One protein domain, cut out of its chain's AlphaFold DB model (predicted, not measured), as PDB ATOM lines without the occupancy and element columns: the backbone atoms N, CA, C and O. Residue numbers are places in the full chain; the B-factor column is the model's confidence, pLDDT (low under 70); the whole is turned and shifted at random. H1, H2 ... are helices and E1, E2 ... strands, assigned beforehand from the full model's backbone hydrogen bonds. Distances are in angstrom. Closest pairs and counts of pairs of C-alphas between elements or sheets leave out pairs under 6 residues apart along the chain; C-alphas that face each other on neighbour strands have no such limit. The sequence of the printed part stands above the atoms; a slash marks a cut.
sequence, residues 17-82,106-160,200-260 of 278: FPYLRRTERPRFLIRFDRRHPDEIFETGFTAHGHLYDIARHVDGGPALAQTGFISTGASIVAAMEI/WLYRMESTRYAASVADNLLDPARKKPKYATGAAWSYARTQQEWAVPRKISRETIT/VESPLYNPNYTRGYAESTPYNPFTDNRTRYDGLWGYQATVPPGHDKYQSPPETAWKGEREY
ATOM      1  N   PHE A  17     223.691 148.218 155.271       89.81
ATOM      2  CA  PHE A  17     222.481 148.957 154.898       89.81
ATOM      3  C   PHE A  17     222.276 150.218 155.750       89.81
ATOM      4  O   PHE A  17     222.711 150.253 156.907       89.81
ATOM      5  N   PRO A  18     221.522 151.210 155.240       90.00
ATOM      6  CA  PRO A  18     221.011 152.323 156.042       90.00
ATOM      7  C   PRO A  18     220.214 151.825 157.248       90.00
ATOM      8  O   PRO A  18     219.490 150.832 157.141       90.00
ATOM      9  N   TYR A  19     220.288 152.497 158.393       89.12
ATOM     10  CA  TYR A  19     219.444 152.124 159.528       89.12
ATOM     11  C   TYR A  19     218.019 152.674 159.372       89.12
ATOM     12  O   TYR A  19     217.782 153.731 158.791       89.12
ATOM     13  N   LEU A  20     217.048 151.936 159.899       87.88
ATOM     14  CA  LEU A  20     215.633 152.283 159.886       87.88
ATOM     15  C   LEU A  20     215.292 153.187 161.077       87.88
ATOM     16  O   LEU A  20     215.803 152.993 162.183       87.88
ATOM     17  N   ARG A  21     214.391 154.148 160.841       85.62
ATOM     18  CA  ARG A  21     213.832 155.080 161.836       85.62
ATOM     19  C   ARG A  21     212.303 155.076 161.751       85.62
ATOM     20  O   ARG A  21     211.718 155.999 161.192       85.62
ATOM     21  N   ARG A  22     211.655 154.004 162.214       84.56
ATOM     22  CA  ARG A  22     210.185 153.876 162.138       84.56
ATOM     23  C   ARG A  22     209.511 154.241 163.447       84.56
ATOM     24  O   ARG A  22     208.452 154.858 163.441       84.56
ATOM     25  N   THR A  23     210.131 153.856 164.550       88.00
ATOM     26  CA  THR A  23     209.653 154.161 165.888       88.00
ATOM     27  C   THR A  23     210.072 155.573 166.273       88.00
ATOM     28  O   THR A  23     211.234 155.956 166.096       88.00
ATOM     29  N   GLU A  24     209.128 156.348 166.813       89.12
ATOM     30  CA  GLU A  24     209.435 157.660 167.375       89.12
ATOM     31  C   GLU A  24     210.492 157.511 168.467       89.12
ATOM     32  O   GLU A  24     210.415 156.661 169.357       89.12
ATOM     33  N   ARG A  25     211.517 158.350 168.373       89.44
ATOM     34  CA  ARG A  25     212.627 158.317 169.305       89.44
ATOM     35  C   ARG A  25     212.156 158.738 170.701       89.44
ATOM     36  O   ARG A  25     211.576 159.816 170.833       89.44
ATOM     37  N   PRO A  26     212.479 157.975 171.758       94.19
ATOM     38  CA  PRO A  26     212.147 158.378 173.113       94.19
ATOM     39  C   PRO A  26     212.861 159.685 173.458       94.19
ATOM     40  O   PRO A  26     213.996 159.929 173.048       94.19
ATOM     41  N   ARG A  27     212.213 160.532 174.258       92.69
ATOM     42  CA  ARG A  27     212.843 161.764 174.753       92.69
ATOM     43  C   ARG A  27     214.089 161.470 175.592       92.69
ATOM     44  O   ARG A  27     215.080 162.188 175.493       92.69
ATOM     45  N   PHE A  28     214.027 160.420 176.408       95.19
ATOM     46  CA  PHE A  28     215.104 160.019 177.304       95.19
ATOM     47  C   PHE A  28     215.535 158.580 177.043       95.19
ATOM     48  O   PHE A  28     214.713 157.716 176.749       95.19
ATOM     49  N   LEU A  29     216.825 158.333 177.229       97.50
ATOM     50  CA  LEU A  29     217.443 157.018 177.227       97.50
ATOM     51  C   LEU A  29     218.001 156.709 178.619       97.50
ATOM     52  O   LEU A  29     218.358 157.609 179.388       97.50
ATOM     53  N   ILE A  30     218.059 155.423 178.943       97.44
ATOM     54  CA  ILE A  30     218.495 154.895 180.231       97.44
ATOM     55  C   ILE A  30     219.611 153.882 180.009       97.44
ATOM     56  O   ILE A  30     219.547 153.055 179.097       97.44
ATOM     57  N   ARG A  31     220.627 153.922 180.870       97.50
ATOM     58  CA  ARG A  31     221.731 152.962 180.864       97.50
ATOM     59  C   ARG A  31     222.137 152.592 182.285       97.50
ATOM     60  O   ARG A  31     222.302 153.474 183.124       97.50
ATOM     61  N   PHE A  32     222.340 151.298 182.527       95.25
ATOM     62  CA  PHE A  32     223.039 150.819 183.718       95.25
ATOM     63  C   PHE A  32     224.540 150.772 183.456       95.25
ATOM     64  O   PHE A  32     224.973 150.236 182.434       95.25
ATOM     65  N   ASP A  33     225.331 151.334 184.364       95.06
ATOM     66  CA  ASP A  33     226.789 151.300 184.281       95.06
ATOM     67  C   ASP A  33     227.404 151.296 185.689       95.06
ATOM     68  O   ASP A  33     226.806 151.801 186.642       95.06
ATOM     69  N   ARG A  34     228.590 150.697 185.828       92.50
ATOM     70  CA  ARG A  34     229.292 150.584 187.118       92.50
ATOM     71  C   ARG A  34     230.164 151.799 187.416       92.50
ATOM     72  O   ARG A  34     230.486 152.031 188.578       92.50
ATOM     73  N   ARG A  35     230.546 152.557 186.385       94.88
ATOM     74  CA  ARG A  35     231.366 153.763 186.539       94.88
ATOM     75  C   ARG A  35     230.646 154.813 187.367       94.88
ATOM     76  O   ARG A  35     229.419 154.924 187.294       94.88
ATOM     77  N   HIS A  36     231.416 155.554 188.157       94.81
ATOM     78  CA  HIS A  36     230.897 156.577 189.057       94.81
ATOM     79  C   HIS A  36     230.415 157.812 188.273       94.81
ATOM     80  O   HIS A  36     231.003 158.132 187.235       94.81
ATOM     81  N   PRO A  37     229.388 158.534 188.756       95.25
ATOM     82  CA  PRO A  37     228.895 159.733 188.092       95.25
ATOM     83  C   PRO A  37     229.953 160.807 187.890       95.25
ATOM     84  O   PRO A  37     229.902 161.457 186.859       95.25
ATOM     85  N   ASP A  38     230.945 160.940 188.771       93.50
ATOM     86  CA  ASP A  38     232.033 161.914 188.575       93.50
ATOM     87  C   ASP A  38     232.797 161.676 187.263       93.50
ATOM     88  O   ASP A  38     233.100 162.615 186.536       93.50
ATOM     89  N   GLU A  39     233.049 160.413 186.902       96.12
ATOM     90  CA  GLU A  39     233.696 160.064 185.631       96.12
ATOM     91  C   GLU A  39     232.756 160.324 184.448       96.12
ATOM     92  O   GLU A  39     233.138 160.910 183.430       96.12
ATOM     93  N   ILE A  40     231.508 159.873 184.570       96.94
ATOM     94  CA  ILE A  40     230.544 159.888 183.468       96.94
ATOM     95  C   ILE A  40     230.017 161.298 183.185       96.94
ATOM     96  O   ILE A  40     229.807 161.655 182.027       96.94
ATOM     97  N   PHE A  41     229.826 162.121 184.208       94.44
ATOM     98  CA  PHE A  41     229.446 163.525 184.062       94.44
ATOM     99  C   PHE A  41     230.595 164.368 183.509       94.44
ATOM    100  O   PHE A  41     230.333 165.391 182.879       94.44
ATOM    101  N   GLU A  42     231.846 163.922 183.665       92.88
ATOM    102  CA  GLU A  42     233.005 164.594 183.079       92.88
ATOM    103  C   GLU A  42     233.272 164.172 181.630       92.88
ATOM    104  O   GLU A  42     233.661 165.003 180.812       92.88
ATOM    105  N   THR A  43     233.052 162.904 181.272       93.62
ATOM    106  CA  THR A  43     233.529 162.354 179.982       93.62
ATOM    107  C   THR A  43     232.432 161.812 179.062       93.62
ATOM    108  O   THR A  43     232.632 161.700 177.844       93.62
ATOM    109  N   GLY A  44     231.250 161.530 179.606       95.50
ATOM    110  CA  GLY A  44     230.159 160.855 178.915       95.50
ATOM    111  C   GLY A  44     230.401 159.351 178.748       95.50
ATOM    112  O   GLY A  44     231.178 158.734 179.470       95.50
ATOM    113  N   PHE A  45     229.741 158.743 177.762       97.38
ATOM    114  CA  PHE A  45     229.995 157.352 177.377       97.38
ATOM    115  C   PHE A  45     230.658 157.290 176.011       97.38
ATOM    116  O   PHE A  45     230.241 157.975 175.084       97.38
ATOM    117  N   THR A  46     231.652 156.419 175.863       96.62
ATOM    118  CA  THR A  46     232.330 156.126 174.598       96.62
ATOM    119  C   THR A  46     232.226 154.630 174.318       96.62
ATOM    120  O   THR A  46     232.433 153.824 175.224       96.62
ATOM    121  N   ALA A  47     231.875 154.266 173.081       96.81
ATOM    122  CA  ALA A  47     231.875 152.880 172.623       96.81
ATOM    123  C   ALA A  47     233.298 152.295 172.652       96.81
ATOM    124  O   ALA A  47     234.275 153.035 172.521       96.81
ATOM    125  N   HIS A  48     233.417 150.976 172.803       94.81
ATOM    126  CA  HIS A  48     234.719 150.305 172.905       94.81
ATOM    127  C   HIS A  48     235.555 150.410 171.626       94.81
ATOM    128  O   HIS A  48     236.781 150.454 171.690       94.81
ATOM    129  N   GLY A  49     234.900 150.489 170.470       95.38
ATOM    130  CA  GLY A  49     235.557 150.675 169.191       95.38
ATOM    131  C   GLY A  49     234.700 151.468 168.218       95.38
ATOM    132  O   GLY A  49     234.052 152.456 168.568       95.38
ATOM    133  N   HIS A  50     234.764 151.055 166.962       95.69
ATOM    134  CA  HIS A  50     234.175 151.767 165.837       95.69
ATOM    135  C   HIS A  50     233.623 150.803 164.777       95.69
ATOM    136  O   HIS A  50     233.358 151.219 163.661       95.69
ATOM    137  N   LEU A  51     233.427 149.518 165.107       96.00
ATOM    138  CA  LEU A  51     232.750 148.577 164.213       96.00
ATOM    139  C   LEU A  51     231.232 148.689 164.364       96.00
ATOM    140  O   LEU A  51     230.671 148.336 165.407       96.00
ATOM    141  N   TYR A  52     230.563 149.136 163.308       97.31
ATOM    142  CA  TYR A  52     229.117 149.346 163.283       97.31
ATOM    143  C   TYR A  52     228.387 148.149 162.668       97.31
ATOM    144  O   TYR A  52     227.712 148.278 161.654       97.31
ATOM    145  N   ASP A  53     228.508 146.969 163.281       96.75
ATOM    146  CA  ASP A  53     227.701 145.786 162.947       96.75
ATOM    147  C   ASP A  53     226.647 145.563 164.030       96.75
ATOM    148  O   ASP A  53     226.973 145.147 165.145       96.75
ATOM    149  N   ILE A  54     225.388 145.877 163.724       96.75
ATOM    150  CA  ILE A  54     224.332 145.849 164.735       96.75
ATOM    151  C   ILE A  54     223.955 144.419 165.121       96.75
ATOM    152  O   ILE A  54     223.639 144.155 166.277       96.75
ATOM    153  N   ALA A  55     224.040 143.471 164.186       95.75
ATOM    154  CA  ALA A  55     223.736 142.079 164.482       95.75
ATOM    155  C   ALA A  55     224.773 141.487 165.439       95.75
ATOM    156  O   ALA A  55     224.393 140.890 166.441       95.75
ATOM    157  N   ARG A  56     226.071 141.701 165.178       95.44
ATOM    158  CA  ARG A  56     227.144 141.242 166.078       95.44
ATOM    159  C   ARG A  56     227.174 142.004 167.402       95.44
ATOM    160  O   ARG A  56     227.496 141.407 168.422       95.44
ATOM    161  N   HIS A  57     226.829 143.292 167.402       96.56
ATOM    162  CA  HIS A  57     226.683 144.070 168.633       96.56
ATOM    163  C   HIS A  57     225.654 143.434 169.572       96.56
ATOM    164  O   HIS A  57     225.950 143.178 170.734       96.56
ATOM    165  N   VAL A  58     224.472 143.122 169.042       95.25
ATOM    166  CA  VAL A  58     223.352 142.589 169.825       95.25
ATOM    167  C   VAL A  58     223.566 141.123 170.203       95.25
ATOM    168  O   VAL A  58     223.174 140.707 171.289       95.25
ATOM    169  N   ASP A  59     224.199 140.333 169.332       92.06
ATOM    170  CA  ASP A  59     224.566 138.938 169.625       92.06
ATOM    171  C   ASP A  59     225.578 138.839 170.783       92.06
ATOM    172  O   ASP A  59     225.567 137.881 171.559       92.06
ATOM    173  N   GLY A  60     226.415 139.870 170.939       87.44
ATOM    174  CA  GLY A  60     227.382 139.997 172.018       87.44
ATOM    175  C   GLY A  60     228.707 139.273 171.745       87.44
ATOM    176  O   GLY A  60     229.168 139.146 170.610       87.44
ATOM    177  N   GLY A  61     229.368 138.816 172.813       83.88
ATOM    178  CA  GLY A  61     230.622 138.061 172.720       83.88
ATOM    179  C   GLY A  61     231.838 138.911 172.306       83.88
ATOM    180  O   GLY A  61     231.882 140.108 172.603       83.88
ATOM    181  N   PRO A  62     232.846 138.323 171.629       85.25
ATOM    182  CA  PRO A  62     234.096 139.015 171.288       85.25
ATOM    183  C   PRO A  62     233.913 140.283 170.442       85.25
ATOM    184  O   PRO A  62     234.726 141.201 170.521       85.25
ATOM    185  N   ALA A  63     232.828 140.366 169.664       83.62
ATOM    186  CA  ALA A  63     232.528 141.529 168.835       83.62
ATOM    187  C   ALA A  63     232.234 142.802 169.656       83.62
ATOM    188  O   ALA A  63     232.433 143.911 169.159       83.62
ATOM    189  N   LEU A  64     231.826 142.667 170.927       88.94
ATOM    190  CA  LEU A  64     231.580 143.807 171.815       88.94
ATOM    191  C   LEU A  64     232.845 144.613 172.113       88.94
ATOM    192  O   LEU A  64     232.759 145.820 172.313       88.94
ATOM    193  N   ALA A  65     234.021 143.981 172.091       91.56
ATOM    194  CA  ALA A  65     235.284 144.662 172.373       91.56
ATOM    195  C   ALA A  65     235.632 145.740 171.331       91.56
ATOM    196  O   ALA A  65     236.429 146.629 171.609       91.56
ATOM    197  N   GLN A  66     235.037 145.673 170.138       94.31
ATOM    198  CA  GLN A  66     235.301 146.606 169.040       94.31
ATOM    199  C   GLN A  66     234.044 147.343 168.572       94.31
ATOM    200  O   GLN A  66     234.094 148.094 167.595       94.31
ATOM    201  N   THR A  67     232.911 147.140 169.247       97.06
ATOM    202  CA  THR A  67     231.641 147.702 168.801       97.06
ATOM    203  C   THR A  67     231.662 149.226 168.821       97.06
ATOM    204  O   THR A  67     232.152 149.854 169.762       97.06
ATOM    205  N   GLY A  68     231.111 149.816 167.765       97.50
ATOM    206  CA  GLY A  68     230.868 151.243 167.641       97.50
ATOM    207  C   GLY A  68     229.557 151.697 168.278       97.50
ATOM    208  O   GLY A  68     229.256 152.883 168.208       97.50
ATOM    209  N   PHE A  69     228.770 150.810 168.891       98.06
ATOM    210  CA  PHE A  69     227.481 151.153 169.496       98.06
ATOM    211  C   PHE A  69     227.533 151.169 171.024       98.06
ATOM    212  O   PHE A  69     228.267 150.414 171.660       98.06
ATOM    213  N   ILE A  70     226.719 152.036 171.617       98.06
ATOM    214  CA  ILE A  70     226.455 152.087 173.051       98.06
ATOM    215  C   ILE A  70     224.994 151.703 173.262       98.06
ATOM    216  O   ILE A  70     224.095 152.406 172.795       98.06
ATOM    217  N   SER A  71     224.773 150.617 173.998       97.88
ATOM    218  CA  SER A  71     223.433 150.120 174.300       97.88
ATOM    219  C   SER A  71     222.733 150.971 175.350       97.88
ATOM    220  O   SER A  71     223.292 151.256 176.421       97.88
ATOM    221  N   THR A  72     221.491 151.342 175.051       98.44
ATOM    222  CA  THR A  72     220.601 152.098 175.936       98.44
ATOM    223  C   THR A  72     219.165 151.589 175.813       98.44
ATOM    224  O   THR A  72     218.794 150.991 174.807       98.44
ATOM    225  N   GLY A  73     218.342 151.801 176.837       97.88
ATOM    226  CA  GLY A  73     216.918 151.463 176.820       97.88
ATOM    227  C   GLY A  73     216.037 152.708 176.912       97.88
ATOM    228  O   GLY A  73     216.394 153.675 177.577       97.88
ATOM    229  N   ALA A  74     214.849 152.668 176.308       96.62
ATOM    230  CA  ALA A  74     213.836 153.723 176.469       96.62
ATOM    231  C   ALA A  74     213.137 153.688 177.846       96.62
ATOM    232  O   ALA A  74     212.385 154.593 178.202       96.62
ATOM    233  N   SER A  75     213.356 152.624 178.621       94.81
ATOM    234  CA  SER A  75     212.775 152.407 179.944       94.81
ATOM    235  C   SER A  75     213.753 151.662 180.853       94.81
ATOM    236  O   SER A  75     214.724 151.063 180.386       94.81
ATOM    237  N   ILE A  76     213.480 151.668 182.162       91.00
ATOM    238  CA  ILE A  76     214.273 150.915 183.148       91.00
ATOM    239  C   ILE A  76     214.235 149.416 182.833       91.00
ATOM    240  O   ILE A  76     215.257 148.746 182.940       91.00
ATOM    241  N   VAL A  77     213.076 148.900 182.404       91.12
ATOM    242  CA  VAL A  77     212.895 147.489 182.035       91.12
ATOM    243  C   VAL A  77     213.756 147.128 180.826       91.12
ATOM    244  O   VAL A  77     214.524 146.176 180.898       91.12
ATOM    245  N   ALA A  78     213.704 147.927 179.755       94.25
ATOM    246  CA  ALA A  78     214.533 147.715 178.566       94.25
ATOM    247  C   ALA A  78     216.034 147.772 178.906       94.25
ATOM    248  O   ALA A  78     216.796 146.870 178.566       94.25
ATOM    249  N   ALA A  79     216.456 148.786 179.671       94.75
ATOM    250  CA  ALA A  79     217.842 148.912 180.118       94.75
ATOM    251  C   ALA A  79     218.290 147.727 180.996       94.75
ATOM    252  O   ALA A  79     219.442 147.302 180.913       94.75
ATOM    253  N   MET A  80     217.390 147.168 181.813       90.25
ATOM    254  CA  MET A  80     217.668 145.985 182.631       90.25
ATOM    255  C   MET A  80     217.835 144.729 181.776       90.25
ATOM    256  O   MET A  80     218.745 143.940 182.019       90.25
ATOM    257  N   GLU A  81     216.990 144.547 180.759       91.38
ATOM    258  CA  GLU A  81     217.091 143.415 179.834       91.38
ATOM    259  C   GLU A  81     218.417 143.419 179.063       91.38
ATOM    260  O   GLU A  81     219.010 142.356 178.865       91.38
ATOM    261  N   ILE A  82     218.919 144.604 178.695       93.75
ATOM    262  CA  ILE A  82     220.267 144.785 178.131       93.75
ATOM    263  C   ILE A  82     221.332 144.408 179.174       93.75
ATOM    264  O   ILE A  82     222.245 143.630 178.901       93.75
ATOM    265  N   TRP A 106     224.977 152.162 188.849       93.69
ATOM    266  CA  TRP A 106     224.329 153.433 188.565       93.69
ATOM    267  C   TRP A 106     223.328 153.297 187.428       93.69
ATOM    268  O   TRP A 106     223.591 152.638 186.424       93.69
ATOM    269  N   LEU A 107     222.177 153.945 187.592       94.75
ATOM    270  CA  LEU A 107     221.207 154.187 186.535       94.75
ATOM    271  C   LEU A 107     221.405 155.609 186.024       94.75
ATOM    272  O   LEU A 107     221.112 156.569 186.734       94.75
ATOM    273  N   TYR A 108     221.857 155.741 184.784       96.94
ATOM    274  CA  TYR A 108     222.005 157.022 184.105       96.94
ATOM    275  C   TYR A 108     220.782 157.318 183.249       96.94
ATOM    276  O   TYR A 108     220.299 156.438 182.534       96.94
ATOM    277  N   ARG A 109     220.309 158.567 183.284       96.06
ATOM    278  CA  ARG A 109     219.293 159.087 182.359       96.06
ATOM    279  C   ARG A 109     219.909 160.170 181.490       96.06
ATOM    280  O   ARG A 109     220.462 161.134 182.018       96.06
ATOM    281  N   MET A 110     219.733 160.063 180.185       95.00
ATOM    282  CA  MET A 110     220.227 161.025 179.201       95.00
ATOM    283  C   MET A 110     219.126 161.437 178.231       95.00
ATOM    284  O   MET A 110     218.192 160.674 177.994       95.00
ATOM    285  N   GLU A 111     219.208 162.643 177.688       93.38
ATOM    286  CA  GLU A 111     218.367 163.046 176.566       93.38
ATOM    287  C   GLU A 111     218.813 162.334 175.289       93.38
ATOM    288  O   GLU A 111     220.004 162.158 175.029       93.38
ATOM    289  N   SER A 112     217.846 161.891 174.490       91.62
ATOM    290  CA  SER A 112     218.156 161.177 173.257       91.62
ATOM    291  C   SER A 112     218.594 162.137 172.152       91.62
ATOM    292  O   SER A 112     217.934 163.139 171.879       91.62
ATOM    293  N   THR A 113     219.654 161.779 171.427       89.31
ATOM    294  CA  THR A 113     220.098 162.513 170.232       89.31
ATOM    295  C   THR A 113     219.448 161.956 168.969       89.31
ATOM    296  O   THR A 113     218.855 160.879 168.973       89.31
ATOM    297  N   ARG A 114     219.534 162.667 167.839       88.31
ATOM    298  CA  ARG A 114     218.976 162.197 166.548       88.31
ATOM    299  C   ARG A 114     219.669 160.972 165.977       88.31
ATOM    300  O   ARG A 114     219.101 160.298 165.133       88.31
ATOM    301  N   TYR A 115     220.825 160.614 166.509       91.00
ATOM    302  CA  TYR A 115     221.597 159.478 166.025       91.00
ATOM    303  C   TYR A 115     221.251 158.157 166.725       91.00
ATOM    304  O   TYR A 115     221.713 157.114 166.278       91.00
ATOM    305  N   ALA A 116     220.443 158.181 167.791       93.81
ATOM    306  CA  ALA A 116     219.945 156.963 168.422       93.81
ATOM    307  C   ALA A 116     218.919 156.265 167.517       93.81
ATOM    308  O   ALA A 116     218.001 156.914 167.007       93.81
ATOM    309  N   ALA A 117     219.039 154.948 167.361       94.69
ATOM    310  CA  ALA A 117     218.113 154.163 166.550       94.69
ATOM    311  C   ALA A 117     217.727 152.833 167.209       94.69
ATOM    312  O   ALA A 117     218.523 152.196 167.899       94.69
ATOM    313  N   SER A 118     216.474 152.433 166.982       96.56
ATOM    314  CA  SER A 118     215.878 151.205 167.512       96.56
ATOM    315  C   SER A 118     216.530 149.976 166.882       96.56
ATOM    316  O   SER A 118     216.503 149.784 165.663       96.56
ATOM    317  N   VAL A 119     217.088 149.107 167.718       97.06
ATOM    318  CA  VAL A 119     217.617 147.804 167.301       97.06
ATOM    319  C   VAL A 119     216.499 146.912 166.772       97.06
ATOM    320  O   VAL A 119     216.675 146.228 165.763       97.06
ATOM    321  N   ALA A 120     215.335 146.944 167.424       95.62
ATOM    322  CA  ALA A 120     214.178 146.146 167.041       95.62
ATOM    323  C   ALA A 120     213.686 146.507 165.633       95.62
ATOM    324  O   ALA A 120     213.501 145.608 164.813       95.62
ATOM    325  N   ASP A 121     213.566 147.803 165.321       93.00
ATOM    326  CA  ASP A 121     213.169 148.278 163.988       93.00
ATOM    327  C   ASP A 121     214.104 147.729 162.908       93.00
ATOM    328  O   ASP A 121     213.667 147.393 161.813       93.00
ATOM    329  N   ASN A 122     215.397 147.635 163.227       93.12
ATOM    330  CA  ASN A 122     216.439 147.264 162.285       93.12
ATOM    331  C   ASN A 122     216.607 145.751 162.115       93.12
ATOM    332  O   ASN A 122     216.774 145.303 160.984       93.12
ATOM    333  N   LEU A 123     216.586 144.967 163.195       94.19
ATOM    334  CA  LEU A 123     216.846 143.521 163.155       94.19
ATOM    335  C   LEU A 123     215.586 142.666 162.992       94.19
ATOM    336  O   LEU A 123     215.680 141.535 162.513       94.19
ATOM    337  N   LEU A 124     214.420 143.170 163.402       93.50
ATOM    338  CA  LEU A 124     213.155 142.433 163.326       93.50
ATOM    339  C   LEU A 124     212.322 142.785 162.098       93.50
ATOM    340  O   LEU A 124     211.264 142.183 161.905       93.50
ATOM    341  N   ASP A 125     212.796 143.711 161.265       89.25
ATOM    342  CA  ASP A 125     212.180 143.968 159.974       89.25
ATOM    343  C   ASP A 125     212.064 142.649 159.173       89.25
ATOM    344  O   ASP A 125     213.067 141.942 159.018       89.25
ATOM    345  N   PRO A 126     210.871 142.292 158.656       86.81
ATOM    346  CA  PRO A 126     210.646 141.019 157.969       86.81
ATOM    347  C   PRO A 126     211.618 140.721 156.824       86.81
ATOM    348  O   PRO A 126     211.934 139.560 156.568       86.81
ATOM    349  N   ALA A 127     212.132 141.739 156.143       82.06
ATOM    350  CA  ALA A 127     213.067 141.551 155.045       82.06
ATOM    351  C   ALA A 127     214.536 141.444 155.492       82.06
ATOM    352  O   ALA A 127     215.350 140.903 154.733       82.06
ATOM    353  N   ARG A 128     214.860 141.834 156.734       76.81
ATOM    354  CA  ARG A 128     216.160 141.597 157.399       76.81
ATOM    355  C   ARG A 128     216.176 140.408 158.342       76.81
ATOM    356  O   ARG A 128     217.249 139.906 158.664       76.81
ATOM    357  N   LYS A 129     215.020 139.899 158.753       84.00
ATOM    358  CA  LYS A 129     214.904 138.707 159.595       84.00
ATOM    359  C   LYS A 129     215.179 137.419 158.797       84.00
ATOM    360  O   LYS A 129     214.341 136.526 158.704       84.00
ATOM    361  N   LYS A 130     216.366 137.341 158.185       87.50
ATOM    362  CA  LYS A 130     216.893 136.194 157.433       87.50
ATOM    363  C   LYS A 130     218.194 135.713 158.085       87.50
ATOM    364  O   LYS A 130     218.994 136.568 158.463       87.50
ATOM    365  N   PRO A 131     218.468 134.397 158.160       89.00
ATOM    366  CA  PRO A 131     219.614 133.864 158.913       89.00
ATOM    367  C   PRO A 131     220.992 134.398 158.504       89.00
ATOM    368  O   PRO A 131     221.932 134.302 159.277       89.00
ATOM    369  N   LYS A 132     221.115 134.965 157.298       90.00
ATOM    370  CA  LYS A 132     222.347 135.591 156.803       90.00
ATOM    371  C   LYS A 132     222.634 136.990 157.370       90.00
ATOM    372  O   LYS A 132     223.722 137.501 157.154       90.00
ATOM    373  N   TYR A 133     221.651 137.626 158.011       91.19
ATOM    374  CA  TYR A 133     221.748 139.003 158.508       91.19
ATOM    375  C   TYR A 133     221.868 139.092 160.030       91.19
ATOM    376  O   TYR A 133     222.326 140.105 160.553       91.19
ATOM    377  N   ALA A 134     221.428 138.066 160.758       93.88
ATOM    378  CA  ALA A 134     221.591 137.971 162.202       93.88
ATOM    379  C   ALA A 134     221.364 136.531 162.677       93.88
ATOM    380  O   ALA A 134     220.694 135.737 162.012       93.88
ATOM    381  N   THR A 135     221.877 136.216 163.865       94.00
ATOM    382  CA  THR A 135     221.620 134.940 164.539       94.00
ATOM    383  C   THR A 135     220.212 134.913 165.147       94.00
ATOM    384  O   THR A 135     219.576 135.945 165.388       94.00
ATOM    385  N   GLY A 136     219.733 133.711 165.486       93.56
ATOM    386  CA  GLY A 136     218.506 133.559 166.273       93.56
ATOM    387  C   GLY A 136     218.583 134.242 167.646       93.56
ATOM    388  O   GLY A 136     217.581 134.785 168.114       93.56
ATOM    389  N   ALA A 137     219.772 134.270 168.260       91.44
ATOM    390  CA  ALA A 137     220.012 134.950 169.528       91.44
ATOM    391  C   ALA A 137     219.895 136.474 169.379       91.44
ATOM    392  O   ALA A 137     219.121 137.083 170.119       91.44
ATOM    393  N   ALA A 138     220.522 137.071 168.362       94.50
ATOM    394  CA  ALA A 138     220.392 138.497 168.064       94.50
ATOM    395  C   ALA A 138     218.926 138.918 167.851       94.50
ATOM    396  O   ALA A 138     218.488 139.934 168.385       94.50
ATOM    397  N   TRP A 139     218.115 138.115 167.149       95.69
ATOM    398  CA  TRP A 139     216.673 138.390 167.027       95.69
ATOM    399  C   TRP A 139     215.907 138.247 168.338       95.69
ATOM    400  O   TRP A 139     214.926 138.961 168.558       95.69
ATOM    401  N   SER A 140     216.293 137.297 169.186       94.56
ATOM    402  CA  SER A 140     215.688 137.154 170.507       94.56
ATOM    403  C   SER A 140     215.978 138.391 171.351       94.56
ATOM    404  O   SER A 140     215.045 138.997 171.873       94.56
ATOM    405  N   TYR A 141     217.240 138.817 171.413       94.88
ATOM    406  CA  TYR A 141     217.656 139.999 172.161       94.88
ATOM    407  C   TYR A 141     217.030 141.279 171.614       94.88
ATOM    408  O   TYR A 141     216.445 142.025 172.391       94.88
ATOM    409  N   ALA A 142     217.013 141.486 170.294       95.81
ATOM    410  CA  ALA A 142     216.338 142.631 169.683       95.81
ATOM    411  C   ALA A 142     214.858 142.732 170.099       95.81
ATOM    412  O   ALA A 142     214.348 143.829 170.322       95.81
ATOM    413  N   ARG A 143     214.167 141.590 170.244       95.50
ATOM    414  CA  ARG A 143     212.762 141.540 170.677       95.50
ATOM    415  C   ARG A 143     212.591 141.856 172.157       95.50
ATOM    416  O   ARG A 143     211.639 142.542 172.514       95.50
ATOM    417  N   THR A 144     213.457 141.318 173.011       93.88
ATOM    418  CA  THR A 144     213.282 141.408 174.467       93.88
ATOM    419  C   THR A 144     213.888 142.671 175.058       93.88
ATOM    420  O   THR A 144     213.315 143.249 175.971       93.88
ATOM    421  N   GLN A 145     215.040 143.103 174.549       94.81
ATOM    422  CA  GLN A 145     215.791 144.232 175.095       94.81
ATOM    423  C   GLN A 145     215.219 145.580 174.659       94.81
ATOM    424  O   GLN A 145     215.379 146.554 175.389       94.81
ATOM    425  N   GLN A 146     214.555 145.637 173.494       94.62
ATOM    426  CA  GLN A 146     214.043 146.883 172.903       94.62
ATOM    427  C   GLN A 146     215.100 148.002 172.923       94.62
ATOM    428  O   GLN A 146     214.835 149.149 173.294       94.62
ATOM    429  N   GLU A 147     216.330 147.620 172.582       97.62
ATOM    430  CA  GLU A 147     217.501 148.478 172.668       97.62
ATOM    431  C   GLU A 147     217.420 149.652 171.687       97.62
ATOM    432  O   GLU A 147     216.999 149.512 170.536       97.62
ATOM    433  N   TRP A 148     217.892 150.806 172.151       98.25
ATOM    434  CA  TRP A 148     218.280 151.943 171.330       98.25
ATOM    435  C   TRP A 148     219.806 152.003 171.277       98.25
ATOM    436  O   TRP A 148     220.468 152.260 172.287       98.25
ATOM    437  N   ALA A 149     220.362 151.762 170.095       97.88
ATOM    438  CA  ALA A 149     221.794 151.825 169.864       97.88
ATOM    439  C   ALA A 149     222.203 153.274 169.579       97.88
ATOM    440  O   ALA A 149     221.653 153.925 168.684       97.88
ATOM    441  N   VAL A 150     223.176 153.782 170.337       97.12
ATOM    442  CA  VAL A 150     223.770 155.103 170.107       97.12
ATOM    443  C   VAL A 150     225.147 154.931 169.469       97.12
ATOM    444  O   VAL A 150     226.000 154.260 170.053       97.12
ATOM    445  N   PRO A 151     225.415 155.525 168.294       96.31
ATOM    446  CA  PRO A 151     226.721 155.413 167.667       96.31
ATOM    447  C   PRO A 151     227.772 156.204 168.453       96.31
ATOM    448  O   PRO A 151     227.695 157.419 168.622       96.31
ATOM    449  N   ARG A 152     228.812 155.481 168.860       95.56
ATOM    450  CA  ARG A 152     230.148 155.910 169.277       95.56
ATOM    451  C   ARG A 152     230.283 156.731 170.554       95.56
ATOM    452  O   ARG A 152     231.221 156.450 171.306       95.56
ATOM    453  N   LYS A 153     229.451 157.742 170.794       95.31
ATOM    454  CA  LYS A 153     229.559 158.585 171.989       95.31
ATOM    455  C   LYS A 153     228.202 159.122 172.442       95.31
ATOM    456  O   LYS A 153     227.402 159.593 171.642       95.31
ATOM    457  N   ILE A 154     227.992 159.092 173.753       95.00
ATOM    458  CA  ILE A 154     226.956 159.853 174.452       95.00
ATOM    459  C   ILE A 154     227.682 160.986 175.166       95.00
ATOM    460  O   ILE A 154     228.466 160.749 176.084       95.00
ATOM    461  N   SER A 155     227.464 162.209 174.694       92.25
ATOM    462  CA  SER A 155     228.048 163.423 175.261       92.25
ATOM    463  C   SER A 155     227.614 163.630 176.708       92.25
ATOM    464  O   SER A 155     226.435 163.452 177.026       92.25
ATOM    465  N   ARG A 156     228.539 164.064 177.567       91.94
ATOM    466  CA  ARG A 156     228.244 164.390 178.969       91.94
ATOM    467  C   ARG A 156     227.120 165.418 179.097       91.94
ATOM    468  O   ARG A 156     226.274 165.278 179.965       91.94
ATOM    469  N   GLU A 157     227.040 166.362 178.165       89.38
ATOM    470  CA  GLU A 157     226.039 167.433 178.125       89.38
ATOM    471  C   GLU A 157     224.608 166.896 177.947       89.38
ATOM    472  O   GLU A 157     223.643 167.576 178.284       89.38
ATOM    473  N   THR A 158     224.455 165.660 177.453       91.50
ATOM    474  CA  THR A 158     223.149 164.993 177.296       91.50
ATOM    475  C   THR A 158     222.744 164.188 178.531       91.50
ATOM    476  O   THR A 158     221.577 163.828 178.683       91.50
ATOM    477  N   ILE A 159     223.687 163.879 179.426       93.81
ATOM    478  CA  ILE A 159     223.435 163.074 180.620       93.81
ATOM    479  C   ILE A 159     222.821 163.982 181.674       93.81
ATOM    480  O   ILE A 159     223.446 164.928 182.129       93.81
ATOM    481  N   THR A 160     221.586 163.689 182.067       93.06
ATOM    482  CA  THR A 160     220.799 164.552 182.959       93.06
ATOM    483  C   THR A 160     221.008 164.219 184.432       93.06
ATOM    484  O   THR A 160     221.027 165.110 185.277       93.06
ATOM    485  N   VAL A 200     218.634 159.477 200.727       50.25
ATOM    486  CA  VAL A 200     218.025 160.835 200.710       50.25
ATOM    487  C   VAL A 200     218.713 161.840 199.744       50.25
ATOM    488  O   VAL A 200     218.150 162.887 199.449       50.25
ATOM    489  N   GLU A 201     219.886 161.521 199.182       60.25
ATOM    490  CA  GLU A 201     220.716 162.441 198.357       60.25
ATOM    491  C   GLU A 201     220.816 162.044 196.862       60.25
ATOM    492  O   GLU A 201     221.671 162.519 196.119       60.25
ATOM    493  N   SER A 202     219.947 161.140 196.402       63.47
ATOM    494  CA  SER A 202     219.945 160.578 195.045       63.47
ATOM    495  C   SER A 202     218.586 160.866 194.386       63.47
ATOM    496  O   SER A 202     217.544 160.525 194.943       63.47
ATOM    497  N   PRO A 203     218.540 161.505 193.205       81.38
ATOM    498  CA  PRO A 203     219.529 161.405 192.138       81.38
ATOM    499  C   PRO A 203     220.590 162.514 192.160       81.38
ATOM    500  O   PRO A 203     220.300 163.658 192.497       81.38
ATOM    501  N   LEU A 204     221.795 162.175 191.693       87.50
ATOM    502  CA  LEU A 204     222.828 163.152 191.360       87.50
ATOM    503  C   LEU A 204     222.496 163.766 190.004       87.50
ATOM    504  O   LEU A 204     222.376 163.049 189.006       87.50
ATOM    505  N   TYR A 205     222.341 165.082 189.963       90.56
ATOM    506  CA  TYR A 205     222.148 165.817 188.718       90.56
ATOM    507  C   TYR A 205     223.494 166.201 188.131       90.56
ATOM    508  O   TYR A 205     224.407 166.594 188.854       90.56
ATOM    509  N   ASN A 206     223.611 166.083 186.813       88.44
ATOM    510  CA  ASN A 206     224.841 166.441 186.134       88.44
ATOM    511  C   ASN A 206     224.975 167.974 186.074       88.44
ATOM    512  O   ASN A 206     224.131 168.610 185.438       88.44
ATOM    513  N   PRO A 207     226.015 168.580 186.676       86.00
ATOM    514  CA  PRO A 207     226.224 170.026 186.599       86.00
ATOM    515  C   PRO A 207     226.539 170.500 185.173       86.00
ATOM    516  O   PRO A 207     226.278 171.651 184.841       86.00
ATOM    517  N   ASN A 208     227.043 169.608 184.315       83.94
ATOM    518  CA  ASN A 208     227.360 169.891 182.916       83.94
ATOM    519  C   ASN A 208     226.140 169.746 181.985       83.94
ATOM    520  O   ASN A 208     226.268 169.900 180.771       83.94
ATOM    521  N   TYR A 209     224.959 169.416 182.517       79.88
ATOM    522  CA  TYR A 209     223.742 169.326 181.716       79.88
ATOM    523  C   TYR A 209     223.233 170.721 181.329       79.88
ATOM    524  O   TYR A 209     222.952 171.557 182.187       79.88
ATOM    525  N   THR A 210     223.036 170.959 180.032       68.81
ATOM    526  CA  THR A 210     222.495 172.224 179.512       68.81
ATOM    527  C   THR A 210     221.061 172.027 179.020       68.81
ATOM    528  O   THR A 210     220.811 171.360 178.018       68.81
ATOM    529  N   ARG A 211     220.089 172.620 179.728       65.50
ATOM    530  CA  ARG A 211     218.660 172.532 179.380       65.50
ATOM    531  C   ARG A 211     218.374 173.302 178.085       65.50
ATOM    532  O   ARG A 211     218.585 174.504 178.040       65.50
ATOM    533  N   GLY A 212     217.794 172.638 177.083       58.50
ATOM    534  CA  GLY A 212     217.250 173.318 175.896       58.50
ATOM    535  C   GLY A 212     218.279 173.774 174.851       58.50
ATOM    536  O   GLY A 212     218.045 174.792 174.218       58.50
ATOM    537  N   TYR A 213     219.377 173.022 174.686       58.69
ATOM    538  CA  TYR A 213     220.411 173.108 173.634       58.69
ATOM    539  C   TYR A 213     220.508 174.417 172.832       58.69
ATOM    540  O   TYR A 213     219.894 174.561 171.774       58.69
ATOM    541  N   ALA A 214     221.425 175.286 173.248       45.06
ATOM    542  CA  ALA A 214     222.063 176.252 172.364       45.06
ATOM    543  C   ALA A 214     223.576 176.295 172.670       45.06
ATOM    544  O   ALA A 214     223.968 176.392 173.828       45.06
ATOM    545  N   GLU A 215     224.385 176.182 171.606       37.19
ATOM    546  CA  GLU A 215     225.816 176.549 171.472       37.19
ATOM    547  C   GLU A 215     226.967 175.530 171.676       37.19
ATOM    548  O   GLU A 215     228.116 175.875 171.421       37.19
ATOM    549  N   SER A 216     226.725 174.235 171.918       44.25
ATOM    550  CA  SER A 216     227.687 173.182 171.508       44.25
ATOM    551  C   SER A 216     226.951 171.874 171.213       44.25
ATOM    552  O   SER A 216     226.306 171.280 172.071       44.25
ATOM    553  N   THR A 217     226.916 171.491 169.941       61.62
ATOM    554  CA  THR A 217     226.023 170.454 169.407       61.62
ATOM    555  C   THR A 217     226.211 169.119 170.145       61.62
ATOM    556  O   THR A 217     227.359 168.742 170.402       61.62
ATOM    557  N   PRO A 218     225.136 168.360 170.462       73.62
ATOM    558  CA  PRO A 218     225.294 166.973 170.890       73.62
ATOM    559  C   PRO A 218     226.197 166.249 169.898       73.62
ATOM    560  O   PRO A 218     226.130 166.517 168.696       73.62
ATOM    561  N   TYR A 219     227.038 165.351 170.407       87.62
ATOM    562  CA  TYR A 219     228.001 164.630 169.591       87.62
ATOM    563  C   TYR A 219     227.377 164.131 168.276       87.62
ATOM    564  O   TYR A 219     226.427 163.340 168.281       87.62
ATOM    565  N   ASN A 220     227.913 164.634 167.161       90.81
ATOM    566  CA  ASN A 220     227.540 164.223 165.819       90.81
ATOM    567  C   ASN A 220     228.557 163.177 165.336       90.81
ATOM    568  O   ASN A 220     229.712 163.525 165.088       90.81
ATOM    569  N   PRO A 221     228.166 161.898 165.193       92.25
ATOM    570  CA  PRO A 221     229.090 160.863 164.754       92.25
ATOM    571  C   PRO A 221     229.567 161.074 163.307       92.25
ATOM    572  O   PRO A 221     230.628 160.573 162.964       92.25
ATOM    573  N   PHE A 222     228.837 161.830 162.475       91.38
ATOM    574  CA  PHE A 222     229.202 162.086 161.077       91.38
ATOM    575  C   PHE A 222     230.319 163.126 160.907       91.38
ATOM    576  O   PHE A 222     230.910 163.201 159.835       91.38
ATOM    577  N   THR A 223     230.608 163.944 161.926       89.62
ATOM    578  CA  THR A 223     231.641 164.995 161.840       89.62
ATOM    579  C   THR A 223     232.975 164.592 162.465       89.62
ATOM    580  O   THR A 223     233.983 165.258 162.237       89.62
ATOM    581  N   ASP A 224     233.013 163.509 163.244       88.06
ATOM    582  CA  ASP A 224     234.249 162.993 163.829       88.06
ATOM    583  C   ASP A 224     234.821 161.872 162.947       88.06
ATOM    584  O   ASP A 224     234.392 160.718 162.986       88.06
ATOM    585  N   ASN A 225     235.841 162.208 162.155       84.69
ATOM    586  CA  ASN A 225     236.487 161.271 161.229       84.69
ATOM    587  C   ASN A 225     237.133 160.063 161.928       84.69
ATOM    588  O   ASN A 225     237.319 159.018 161.307       84.69
ATOM    589  N   ARG A 226     237.455 160.158 163.228       86.56
ATOM    590  CA  ARG A 226     238.045 159.042 163.998       86.56
ATOM    591  C   ARG A 226     237.044 157.918 164.242       86.56
ATOM    592  O   ARG A 226     237.423 156.827 164.656       86.56
ATOM    593  N   THR A 227     235.767 158.205 164.039       86.19
ATOM    594  CA  THR A 227     234.667 157.276 164.272       86.19
ATOM    595  C   THR A 227     234.461 156.371 163.077       86.19
ATOM    596  O   THR A 227     234.016 155.250 163.262       86.19
ATOM    597  N   ARG A 228     234.804 156.842 161.866       90.00
ATOM    598  CA  ARG A 228     234.519 156.155 160.599       90.00
ATOM    599  C   ARG A 228     233.032 155.818 160.428       90.00
ATOM    600  O   ARG A 228     232.687 154.858 159.744       90.00
ATOM    601  N   TYR A 229     232.162 156.587 161.082       93.81
ATOM    602  CA  TYR A 229     230.724 156.446 160.964       93.81
ATOM    603  C   TYR A 229     230.223 157.230 159.759       93.81
ATOM    604  O   TYR A 229     230.376 158.446 159.687       93.81
ATOM    605  N   ASP A 230     229.565 156.537 158.842       92.31
ATOM    606  CA  ASP A 230     228.920 157.136 157.678       92.31
ATOM    607  C   ASP A 230     227.398 156.975 157.711       92.31
ATOM    608  O   ASP A 230     226.724 157.355 156.764       92.31
ATOM    609  N   GLY A 231     226.824 156.456 158.799       92.44
ATOM    610  CA  GLY A 231     225.382 156.232 158.904       92.44
ATOM    611  C   GLY A 231     224.909 154.892 158.347       92.44
ATOM    612  O   GLY A 231     223.699 154.693 158.257       92.44
ATOM    613  N   LEU A 232     225.814 153.982 157.990       93.56
ATOM    614  CA  LEU A 232     225.487 152.631 157.543       93.56
ATOM    615  C   LEU A 232     225.810 151.611 158.624       93.56
ATOM    616  O   LEU A 232     226.773 151.769 159.375       93.56
ATOM    617  N   TRP A 233     224.995 150.561 158.713       94.44
ATOM    618  CA  TRP A 233     225.153 149.493 159.699       94.44
ATOM    619  C   TRP A 233     225.336 148.146 158.997       94.44
ATOM    620  O   TRP A 233     224.667 147.847 158.007       94.44
ATOM    621  N   GLY A 234     226.230 147.321 159.530       94.31
ATOM    622  CA  GLY A 234     226.416 145.930 159.137       94.31
ATOM    623  C   GLY A 234     225.406 145.003 159.813       94.31
ATOM    624  O   GLY A 234     225.018 145.214 160.963       94.31
ATOM    625  N   TYR A 235     225.016 143.956 159.096       93.88
ATOM    626  CA  TYR A 235     224.106 142.903 159.538       93.88
ATOM    627  C   TYR A 235     224.812 141.561 159.337       93.88
ATOM    628  O   TYR A 235     224.572 140.878 158.344       93.88
ATOM    629  N   GLN A 236     225.761 141.235 160.224       92.12
ATOM    630  CA  GLN A 236     226.748 140.166 160.005       92.12
ATOM    631  C   GLN A 236     227.594 140.392 158.743       92.12
ATOM    632  O   GLN A 236     227.915 139.457 158.012       92.12
ATOM    633  N   ALA A 237     227.962 141.646 158.486       91.69
ATOM    634  CA  ALA A 237     228.740 142.006 157.309       91.69
ATOM    635  C   ALA A 237     230.164 141.444 157.410       91.69
ATOM    636  O   ALA A 237     230.787 141.493 158.473       91.69
ATOM    637  N   THR A 238     230.725 140.924 156.321       90.12
ATOM    638  CA  THR A 238     232.122 140.444 156.322       90.12
ATOM    639  C   THR A 238     233.092 141.583 156.635       90.12
ATOM    640  O   THR A 238     234.033 141.404 157.407       90.12
ATOM    641  N   VAL A 239     232.819 142.771 156.093       92.12
ATOM    642  CA  VAL A 239     233.570 144.002 156.346       92.12
ATOM    643  C   VAL A 239     232.564 145.086 156.762       92.12
ATOM    644  O   VAL A 239     232.009 145.775 155.910       92.12
ATOM    645  N   PRO A 240     232.246 145.199 158.065       92.75
ATOM    646  CA  PRO A 240     231.248 146.151 158.536       92.75
ATOM    647  C   PRO A 240     231.775 147.592 158.490       92.75
ATOM    648  O   PRO A 240     232.995 147.794 158.543       92.75
ATOM    649  N   PRO A 241     230.884 148.600 158.482       94.25
ATOM    650  CA  PRO A 241     231.290 149.993 158.565       94.25
ATOM    651  C   PRO A 241     232.196 150.249 159.770       94.25
ATOM    652  O   PRO A 241     232.005 149.691 160.856       94.25
ATOM    653  N   GLY A 242     233.227 151.053 159.526       92.94
ATOM    654  CA  GLY A 242     234.317 151.351 160.451       92.94
ATOM    655  C   GLY A 242     235.493 150.366 160.446       92.94
ATOM    656  O   GLY A 242     236.588 150.741 160.863       92.94
ATOM    657  N   HIS A 243     235.353 149.156 159.902       92.81
ATOM    658  CA  HIS A 243     236.492 148.247 159.725       92.81
ATOM    659  C   HIS A 243     237.590 148.871 158.832       92.81
ATOM    660  O   HIS A 243     237.280 149.604 157.903       92.81
ATOM    661  N   ASP A 244     238.878 148.552 159.036       90.12
ATOM    662  CA  ASP A 244     239.990 149.152 158.257       90.12
ATOM    663  C   ASP A 244     239.893 148.917 156.740       90.12
ATOM    664  O   ASP A 244     240.372 149.712 155.937       90.12
ATOM    665  N   LYS A 245     239.279 147.799 156.345       90.19
ATOM    666  CA  LYS A 245     239.028 147.442 154.936       90.19
ATOM    667  C   LYS A 245     237.713 147.999 154.385       90.19
ATOM    668  O   LYS A 245     237.447 147.826 153.199       90.19
ATOM    669  N   TYR A 246     236.877 148.592 155.233       91.06
ATOM    670  CA  TYR A 246     235.620 149.176 154.798       91.06
ATOM    671  C   TYR A 246     235.899 150.486 154.066       91.06
ATOM    672  O   TYR A 246     236.641 151.337 154.552       91.06
ATOM    673  N   GLN A 247     235.289 150.645 152.897       88.88
ATOM    674  CA  GLN A 247     235.320 151.892 152.151       88.88
ATOM    675  C   GLN A 247     233.907 152.444 152.119       88.88
ATOM    676  O   GLN A 247     233.000 151.779 151.617       88.88
ATOM    677  N   SER A 248     233.732 153.654 152.650       86.94
ATOM    678  CA  SER A 248     232.454 154.342 152.533       86.94
ATOM    679  C   SER A 248     232.095 154.515 151.053       86.94
ATOM    680  O   SER A 248     232.974 154.820 150.237       86.94
ATOM    681  N   PRO A 249     230.817 154.338 150.691       86.69
ATOM    682  CA  PRO A 249     230.360 154.585 149.333       86.69
ATOM    683  C   PRO A 249     230.611 156.049 148.939       86.69
ATOM    684  O   PRO A 249     230.599 156.930 149.804       86.69
ATOM    685  N   PRO A 250     230.822 156.342 147.643       84.19
ATOM    686  CA  PRO A 250     230.975 157.719 147.189       84.19
ATOM    687  C   PRO A 250     229.700 158.528 147.462       84.19
ATOM    688  O   PRO A 250     228.598 157.982 147.472       84.19
ATOM    689  N   GLU A 251     229.831 159.848 147.595       84.75
ATOM    690  CA  GLU A 251     228.707 160.744 147.917       84.75
ATOM    691  C   GLU A 251     227.553 160.682 146.894       84.75
ATOM    692  O   GLU A 251     226.389 160.898 147.229       84.75
ATOM    693  N   THR A 252     227.861 160.323 145.645       82.50
ATOM    694  CA  THR A 252     226.870 160.081 144.584       82.50
ATOM    695  C   THR A 252     225.961 158.883 144.865       82.50
ATOM    696  O   THR A 252     224.857 158.828 144.330       82.50
ATOM    697  N   ALA A 253     226.417 157.939 145.690       82.50
ATOM    698  CA  ALA A 253     225.694 156.741 146.099       82.50
ATOM    699  C   ALA A 253     225.173 156.820 147.543       82.50
ATOM    700  O   ALA A 253     224.226 156.108 147.873       82.50
ATOM    701  N   TRP A 254     225.792 157.638 148.401       88.31
ATOM    702  CA  TRP A 254     225.441 157.747 149.814       88.31
ATOM    703  C   TRP A 254     225.796 159.122 150.394       88.31
ATOM    704  O   TRP A 254     226.971 159.454 150.544       88.31
ATOM    705  N   LYS A 255     224.793 159.926 150.774       88.44
ATOM    706  CA  LYS A 255     225.014 161.305 151.263       88.44
ATOM    707  C   LYS A 255     225.234 161.414 152.777       88.44
ATOM    708  O   LYS A 255     225.209 162.522 153.322       88.44
ATOM    709  N   GLY A 256     225.422 160.288 153.468       90.31
ATOM    710  CA  GLY A 256     225.672 160.251 154.908       90.31
ATOM    711  C   GLY A 256     224.546 160.900 155.712       90.31
ATOM    712  O   GLY A 256     223.382 160.535 155.582       90.31
ATOM    713  N   GLU A 257     224.876 161.888 156.547       90.50
ATOM    714  CA  GLU A 257     223.910 162.535 157.447       90.50
ATOM    715  C   GLU A 257     222.696 163.119 156.707       90.50
ATOM    716  O   GLU A 257     221.570 163.056 157.212       90.50
ATOM    717  N   ARG A 258     222.913 163.624 155.484       90.44
ATOM    718  CA  ARG A 258     221.877 164.243 154.646       90.44
ATOM    719  C   ARG A 258     220.829 163.251 154.128       90.44
ATOM    720  O   ARG A 258     219.783 163.683 153.664       90.44
ATOM    721  N   GLU A 259     221.074 161.944 154.233       88.25
ATOM    722  CA  GLU A 259     220.065 160.903 153.961       88.25
ATOM    723  C   GLU A 259     219.005 160.816 155.068       88.25
ATOM    724  O   GLU A 259     217.921 160.252 154.889       88.25
ATOM    725  N   TYR A 260     219.322 161.349 156.247       86.75
ATOM    726  CA  TYR A 260     218.494 161.223 157.438       86.75
ATOM    727  C   TYR A 260     217.893 162.561 157.872       86.75
ATOM    728  O   TYR A 260     216.745 162.592 158.336       86.75
TER     729      TYR A 260
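AT A GLANCE: This is residues 17 to 82, 106 to 160 and 200 to 260 of the 278 residues of an uncharacterized protein of Streptomyces griseocarneus (UniProt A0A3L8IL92). A loop-rich body with little regular structure has the strand pair E2 and E4 in its middle, E1 next to E2, E3 beyond E1 as its partner, and helices H2, H4, H5 and H6 clustered along one side. Seven named helices and five strands, of mixed class, hold 70 of the 182 printed residues. The whole is compact, with spans of 51 by 35 by 30 A and a radius of gyration of the C-alphas of 16.1 A.

HOW THE PARTS SIT: E1, residues 28 to 33, is antiparallel to E3, 106 to 111, with N 31 and O 108 within hydrogen-bond range at 3.0 A. E2, 69 to 73, is antiparallel to E4, 147 to 151, with N 70 and O 150 at 2.8 A. H4, 76 to 82, touches H6, 136 to 145; their closest C-alphas, Glu 81 and Gln 145, are 5.0 A apart.

IN THESE COORDINATES: E1 begins at C-alpha 28, (215.104, 160.019, 177.304), and H7, residues 256 to 259, ends at C-alpha 259, (220.065, 160.903, 153.961).

THE WHOLE: The printed part has two cuts: C-alphas 82 and 106 are 14.1 A apart across the first, and C-alphas 160 and 200 are 18.3 A apart across the second. The pLDDT is under 70 at residues 200 to 202 and 210 to 217.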